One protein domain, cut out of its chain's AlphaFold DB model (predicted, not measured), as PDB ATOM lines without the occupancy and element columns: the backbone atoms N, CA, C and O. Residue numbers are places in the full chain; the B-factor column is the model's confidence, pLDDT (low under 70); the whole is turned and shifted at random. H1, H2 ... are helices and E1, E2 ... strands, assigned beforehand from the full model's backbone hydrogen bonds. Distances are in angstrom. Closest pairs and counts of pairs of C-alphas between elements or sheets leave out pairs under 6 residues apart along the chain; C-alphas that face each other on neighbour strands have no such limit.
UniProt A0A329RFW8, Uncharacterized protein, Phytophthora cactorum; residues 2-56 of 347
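Overview. This is residues 2 to 56 of the 347 residues of an uncharacterized protein of Phytophthora cactorum (UniProt A0A329RFW8). With little regular structure, this is a flat, winding trail: short helix H1, then a wide loop pinched where residues 20 to 21 pair in parallel with 40 to 41, then a small hairpin, E1 and E2. Residues 30 to 36 stick out. Of 55 printed residues, named elements hold only 15, in the order H1, E1, E2; the class is mixed, the two-strand sheet antiparallel. The whole is loose, radius of gyration of the C-alphas 13.4 A, spanning 37 by 31 by 15 A.

Arrangement. Start at H1, residues 2 to 10, where every O i to N i+4 pair is within hydrogen-bond range. Then find E1, residues 48 to 50, and E2, residues 53 to 55, a hairpin with a tight link; N 50 and O 53, 2.8 A apart, are within hydrogen-bond range. H1 and E2 are apart.

Along the chain. From C-alpha 2 at (133.329, 91.117, 142.380), H1 runs 12.2 A. E1 measures 6.5 A; E2, 6.4 A, ends at C-alpha 55, (139.618, 90.871, 119.116).

Size, cuts and confidence. The farthest C-alphas, Gly 11 and Ala 31, are 37.7 A apart. The printed part has no cut; H1 to E1 is a long link of 37 residues. Residues 2 to 3 have pLDDT under 70.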
ATOM      1  N   TRP A   2     132.598  92.382 142.162       64.69
ATOM      2  CA  TRP A   2     133.329  91.117 142.380       64.69
ATOM      3  C   TRP A   2     134.822  91.074 141.987       64.69
ATOM      4  O   TRP A   2     135.620  90.466 142.686       64.69
ATOM      5  N   LEU A   3     135.233  91.719 140.889       69.44
ATOM      6  CA  LEU A   3     136.648  91.728 140.465       69.44
ATOM      7  C   LEU A   3     137.553  92.529 141.411       69.44
ATOM      8  O   LEU A   3     138.707  92.167 141.606       69.44
ATOM      9  N   VAL A   4     137.021  93.603 142.000       75.88
ATOM     10  CA  VAL A   4     137.751  94.425 142.975       75.88
ATOM     11  C   VAL A   4     137.897  93.649 144.277       75.88
ATOM     12  O   VAL A   4     139.011  93.491 144.748       75.88
ATOM     13  N   SER A   5     136.813  93.041 144.768       76.81
ATOM     14  CA  SER A   5     136.863  92.214 145.978       76.81
ATOM     15  C   SER A   5     137.766  90.982 145.833       76.81
ATOM     16  O   SER A   5     138.417  90.591 146.794       76.81
ATOM     17  N   LEU A   6     137.841  90.375 144.641       75.00
ATOM     18  CA  LEU A   6     138.777  89.276 144.358       75.00
ATOM     19  C   LEU A   6     140.235  89.767 144.323       75.00
ATOM     20  O   LEU A   6     141.140  89.091 144.813       75.00
ATOM     21  N   GLY A   7     140.464  90.947 143.744       78.88
ATOM     22  CA  GLY A   7     141.764  91.609 143.772       78.88
ATOM     23  C   GLY A   7     142.219  91.891 145.203       78.88
ATOM     24  O   GLY A   7     143.314  91.495 145.590       78.88
ATOM     25  N   ASP A   8     141.333  92.460 146.016       80.38
ATOM     26  CA  ASP A   8     141.594  92.773 147.421       80.38
ATOM     27  C   ASP A   8     141.873  91.506 148.248       80.38
ATOM     28  O   ASP A   8     142.811  91.486 149.040       80.38
ATOM     29  N   ALA A   9     141.135  90.414 148.005       83.06
ATOM     30  CA  ALA A   9     141.365  89.123 148.660       83.06
ATOM     31  C   ALA A   9     142.694  88.451 148.255       83.06
ATOM     32  O   ALA A   9     143.261  87.689 149.033       83.06
ATOM     33  N   SER A  10     143.194  88.721 147.045       84.94
ATOM     34  CA  SER A  10     144.439  88.145 146.507       84.94
ATOM     35  C   SER A  10     145.650  89.082 146.598       84.94
ATOM     36  O   SER A  10     146.746  88.712 146.176       84.94
ATOM     37  N   GLY A  11     145.473  90.310 147.098       86.81
ATOM     38  CA  GLY A  11     146.502  91.356 147.084       86.81
ATOM     39  C   GLY A  11     146.826  91.917 145.689       86.81
ATOM     40  O   GLY A  11     147.786  92.673 145.538       86.81
ATOM     41  N   SER A  12     146.047  91.572 144.659       85.31
ATOM     42  CA  SER A  12     146.247  92.026 143.278       85.31
ATOM     43  C   SER A  12     145.365  93.227 142.945       85.31
ATOM     44  O   SER A  12     144.163  93.223 143.188       85.31
ATOM     45  N   ARG A  13     145.933  94.259 142.311       84.62
ATOM     46  CA  ARG A  13     145.164  95.434 141.872       84.62
ATOM     47  C   ARG A  13     144.734  95.319 140.417       84.62
ATOM     48  O   ARG A  13     145.539  95.086 139.517       84.62
ATOM     49  N   VAL A  14     143.450  95.556 140.192       82.12
ATOM     50  CA  VAL A  14     142.819  95.550 138.873       82.12
ATOM     51  C   VAL A  14     143.162  96.847 138.129       82.12
ATOM     52  O   VAL A  14     142.850  97.940 138.599       82.12
ATOM     53  N   ASN A  15     143.792  96.751 136.953       86.25
ATOM     54  CA  ASN A  15     144.089  97.921 136.122       86.25
ATOM     55  C   ASN A  15     142.945  98.205 135.139       86.25
ATOM     56  O   ASN A  15     142.938  97.704 134.014       86.25
ATOM     57  N   PHE A  16     142.017  99.068 135.545       82.88
ATOM     58  CA  PHE A  16     140.842  99.431 134.748       82.88
ATOM     59  C   PHE A  16     141.154 100.093 133.399       82.88
ATOM     60  O   PHE A  16     140.308 100.059 132.515       82.88
ATOM     61  N   THR A  17     142.362 100.627 133.187       83.88
ATOM     62  CA  THR A  17     142.739 101.203 131.878       83.88
ATOM     63  C   THR A  17     143.036 100.141 130.818       83.88
ATOM     64  O   THR A  17     142.926 100.416 129.628       83.88
ATOM     65  N   LYS A  18     143.391  98.918 131.237       84.56
ATOM     66  CA  LYS A  18     143.654  97.775 130.345       84.56
ATOM     67  C   LYS A  18     142.460  96.832 130.210       84.56
ATOM     68  O   LYS A  18     142.530  95.881 129.438       84.56
ATOM     69  N   ILE A  19     141.394  97.064 130.974       86.00
ATOM     70  CA  ILE A  19     140.216  96.200 130.987       86.00
ATOM     71  C   ILE A  19     139.159  96.822 130.101       86.00
ATOM     72  O   ILE A  19     138.752  97.967 130.284       86.00
ATOM     73  N   ILE A  20     138.719  96.030 129.139       87.19
ATOM     74  CA  ILE A  20     137.744  96.423 128.142       87.19
ATOM     75  C   ILE A  20     136.740  95.282 128.040       87.19
ATOM     76  O   ILE A  20     137.123  94.111 128.058       87.19
ATOM     77  N   ALA A  21     135.458  95.615 127.940       86.44
ATOM     78  CA  ALA A  21     134.431  94.624 127.674       86.44
ATOM     79  C   ALA A  21     134.215  94.477 126.166       86.44
ATOM     80  O   ALA A  21     133.841  95.435 125.489       86.44
ATOM     81  N   ILE A  22     134.444  93.274 125.640       83.50
ATOM     82  CA  ILE A  22     134.183  92.951 124.236       83.50
ATOM     83  C   ILE A  22     132.730  92.506 124.106       83.50
ATOM     84  O   ILE A  22     132.298  91.557 124.761       83.50
ATOM     85  N   LEU A  23     131.986  93.179 123.238       82.19
ATOM     86  CA  LEU A  23     130.608  92.822 122.933       82.19
ATOM     87  C   LEU A  23     130.614  91.731 121.859       82.19
ATOM     88  O   LEU A  23     131.108  91.951 120.756       82.19
ATOM     89  N   LEU A  24     130.093  90.547 122.183       76.50
ATOM     90  CA  LEU A  24     130.089  89.408 121.255       76.50
ATOM     91  C   LEU A  24     129.069  89.572 120.118       76.50
ATOM     92  O   LEU A  24     129.218  88.953 119.070       76.50
ATOM     93  N   HIS A  25     128.048  90.410 120.313       77.88
ATOM     94  CA  HIS A  25     127.083  90.722 119.268       77.88
ATOM     95  C   HIS A  25     127.692  91.715 118.255       77.88
ATOM     96  O   HIS A  25     128.243  92.740 118.670       77.88
ATOM     97  N   PRO A  26     127.582  91.464 116.934       70.50
ATOM     98  CA  PRO A  26     128.209  92.291 115.898       70.50
ATOM     99  C   PRO A  26     127.721  93.746 115.895       70.50
ATOM    100  O   PRO A  26     128.461  94.650 115.502       70.50
ATOM    101  N   ASP A  27     126.491  93.986 116.340       75.94
ATOM    102  CA  ASP A  27     125.894  95.326 116.396       75.94
ATOM    103  C   ASP A  27     126.044  96.001 117.767       75.94
ATOM    104  O   ASP A  27     125.515  97.084 117.989       75.94
ATOM    105  N   GLY A  28     126.828  95.400 118.668       75.75
ATOM    106  CA  GLY A  28     127.107  95.953 119.987       75.75
ATOM    107  C   GLY A  28     125.971  95.720 120.981       75.75
ATOM    108  O   GLY A  28     125.353  94.657 120.991       75.75
ATOM    109  N   LEU A  29     125.748  96.691 121.869       77.81
ATOM    110  CA  LEU A  29     124.686  96.622 122.871       77.81
ATOM    111  C   LEU A  29     123.323  96.833 122.210       77.81
ATOM    112  O   LEU A  29     123.166  97.707 121.361       77.81
ATOM    113  N   PHE A  30     122.329  96.060 122.642       77.19
ATOM    114  CA  PHE A  30     120.940  96.306 122.275       77.19
ATOM    115  C   PHE A  30     120.500  97.675 122.806       77.19
ATOM    116  O   PHE A  30     120.878  98.050 123.913       77.19
ATOM    117  N   ALA A  31     119.685  98.403 122.038       71.94
ATOM    118  CA  ALA A  31     119.253  99.765 122.375       71.94
ATOM    119  C   ALA A  31     118.562  99.872 123.751       71.94
ATOM    120  O   ALA A  31     118.611 100.916 124.393       71.94
ATOM    121  N   GLU A  32     117.953  98.781 124.215       75.88
ATOM    122  CA  GLU A  32     117.247  98.689 125.497       75.88
ATOM    123  C   GLU A  32     118.177  98.363 126.679       75.88
ATOM    124  O   GLU A  32     117.782  98.491 127.838       75.88
ATOM    125  N   PHE A  33     119.422  97.950 126.417       81.44
ATOM    126  CA  PHE A  33     120.368  97.560 127.457       81.44
ATOM    127  C   PHE A  33     121.239  98.742 127.895       81.44
ATOM    128  O   PHE A  33     122.081  99.236 127.144       81.44
ATOM    129  N   GLN A  34     121.098  99.153 129.155       80.69
ATOM    130  CA  GLN A  34     121.955 100.174 129.754       80.69
ATOM    131  C   GLN A  34     123.215  99.553 130.365       80.69
ATOM    132  O   GLN A  34     123.154  98.716 131.266       80.69
ATOM    133  N   TRP A  35     124.379 100.001 129.896       83.50
ATOM    134  CA  TRP A  35     125.667  99.578 130.434       83.50
ATOM    135  C   TRP A  35     125.931 100.227 131.798       83.50
ATOM    136  O   TRP A  35     126.219 101.418 131.883       83.50
ATOM    137  N   THR A  36     125.859  99.441 132.871       83.12
ATOM    138  CA  THR A  36     126.011  99.921 134.260       83.12
ATOM    139  C   THR A  36     127.351  99.542 134.897       83.12
ATOM    140  O   THR A  36     127.603  99.835 136.066       83.12
ATOM    141  N   TRP A  37     128.238  98.883 134.146       80.88
ATOM    142  CA  TRP A  37     129.515  98.407 134.668       80.88
ATOM    143  C   TRP A  37     130.629  99.458 134.544       80.88
ATOM    144  O   TRP A  37     130.681 100.189 133.558       80.88
ATOM    145  N   PRO A  38     131.590  99.489 135.489       78.69
ATOM    146  CA  PRO A  38     132.688 100.465 135.492       78.69
ATOM    147  C   PRO A  38     133.742 100.222 134.398       78.69
ATOM    148  O   PRO A  38     134.670 101.008 134.239       78.69
ATOM    149  N   ILE A  39     133.640  99.109 133.669       84.69
ATOM    150  CA  ILE A  39     134.540  98.747 132.574       84.69
ATOM    151  C   ILE A  39     134.022  99.388 131.292       84.69
ATOM    152  O   ILE A  39     132.829  99.304 131.010       84.69
ATOM    153  N   ARG A  40     134.907  99.977 130.484       85.88
ATOM    154  CA  ARG A  40     134.520 100.547 129.191       85.88
ATOM    155  C   ARG A  40     134.124  99.432 128.204       85.88
ATOM    156  O   ARG A  40     134.930  98.520 127.989       85.88
ATOM    157  N   PRO A  41     132.946  99.508 127.559       85.81
ATOM    158  CA  PRO A  41     132.637  98.650 126.424       85.81
ATOM    159  C   PRO A  41     133.481  99.065 125.211       85.81
ATOM    160  O   PRO A  41     133.671 100.255 124.941       85.81
ATOM    161  N   LEU A  42     134.009  98.079 124.490       85.69
ATOM    162  CA  LEU A  42     134.690  98.296 123.218       85.69
ATOM    163  C   LEU A  42     133.663  98.753 122.174       85.69
ATOM    164  O   LEU A  42     132.580  98.169 122.083       85.69
ATOM    165  N   GLY A  43     133.993  99.784 121.392       81.06
ATOM    166  CA  GLY A  43     133.150 100.213 120.280       81.06
ATOM    167  C   GLY A  43     132.986  99.102 119.239       81.06
ATOM    168  O   GLY A  43     133.849  98.240 119.092       81.06
ATOM    169  N   THR A  44     131.893  99.130 118.477       78.88
ATOM    170  CA  THR A  44     131.588  98.104 117.460       78.88
ATOM    171  C   THR A  44     132.622  98.036 116.331       78.88
ATOM    172  O   THR A  44     132.801  96.981 115.722       78.88
ATOM    173  N   THR A  45     133.312  99.146 116.066       80.38
ATOM    174  CA  THR A  45     134.408  99.270 115.091       80.38
ATOM    175  C   THR A  45     135.797  99.180 115.720       80.38
ATOM    176  O   THR A  45     136.792  99.091 115.000       80.38
ATOM    177  N   ASP A  46     135.876  99.226 117.049       82.56
ATOM    178  CA  ASP A  46     137.142  99.206 117.766       82.56
ATOM    179  C   ASP A  46     137.631  97.762 117.940       82.56
ATOM    180  O   ASP A  46     136.865  96.794 117.929       82.56
ATOM    181  N   HIS A  47     138.940  97.613 118.118       84.44
ATOM    182  CA  HIS A  47     139.586  96.331 118.360       84.44
ATOM    183  C   HIS A  47     140.609  96.453 119.485       84.44
ATOM    184  O   HIS A  47     141.213  97.506 119.691       84.44
ATOM    185  N   CYS A  48     140.806  95.365 120.220       85.50
ATOM    186  CA  CYS A  48     141.815  95.265 121.262       85.50
ATOM    187  C   CYS A  48     142.691  94.030 121.052       85.50
ATOM    188  O   CYS A  48     142.219  92.979 120.618       85.50
ATOM    189  N   GLY A  49     143.969  94.140 121.411       84.81
ATOM    190  CA  GLY A  49     144.892  93.015 121.354       84.81
ATOM    191  C   GLY A  49     144.693  92.061 122.530       84.81
ATOM    192  O   GLY A  49     144.846  92.458 123.684       84.81
ATOM    193  N   TYR A  50     144.439  90.790 122.236       84.25
ATOM    194  CA  TYR A  50     144.450  89.691 123.194       84.25
ATOM    195  C   TYR A  50     145.425  88.612 122.717       84.25
ATOM    196  O   TYR A  50     145.281  88.068 121.626       84.25
ATOM    197  N   LEU A  51     146.464  88.340 123.514       84.31
ATOM    198  CA  LEU A  51     147.515  87.361 123.189       84.31
ATOM    199  C   LEU A  51     148.122  87.547 121.778       84.31
ATOM    200  O   LEU A  51     148.454  86.581 121.093       84.31
ATOM    201  N   GLY A  52     148.258  88.796 121.324       79.31
ATOM    202  CA  GLY A  52     148.823  89.125 120.008       79.31
ATOM    203  C   GLY A  52     147.849  89.016 118.829       79.31
ATOM    204  O   GLY A  52     148.265  89.248 117.697       79.31
ATOM    205  N   VAL A  53     146.571  88.716 119.076       84.81
ATOM    206  CA  VAL A  53     145.495  88.698 118.077       84.81
ATOM    207  C   VAL A  53     144.512  89.824 118.392       84.81
ATOM    208  O   VAL A  53     144.180  90.067 119.548       84.81
ATOM    209  N   GLN A  54     144.054  90.539 117.375       87.31
ATOM    210  CA  GLN A  54     143.007  91.543 117.495       87.31
ATOM    211  C   GLN A  54     141.649  90.871 117.689       87.31
ATOM    212  O   GLN A  54     141.257  89.990 116.920       87.31
ATOM    213  N   ALA A  55     140.942  91.319 118.721       83.75
ATOM    214  CA  ALA A  55     139.618  90.871 119.116       83.75
ATOM    215  C   ALA A  55     138.668  92.073 119.231       83.75
ATOM    216  O   ALA A  55     139.082  93.182 119.564       83.75
ATOM    217  N   GLY A  56     137.393  91.852 118.924       81.12
ATOM    218  CA  GLY A  56     136.362  92.887 118.867       81.12
ATOM    219  C   GLY A  56     135.123  92.375 118.135       81.12
ATOM    220  O   GLY A  56     135.159  91.297 117.539       81.12
TER     221      GLY A  56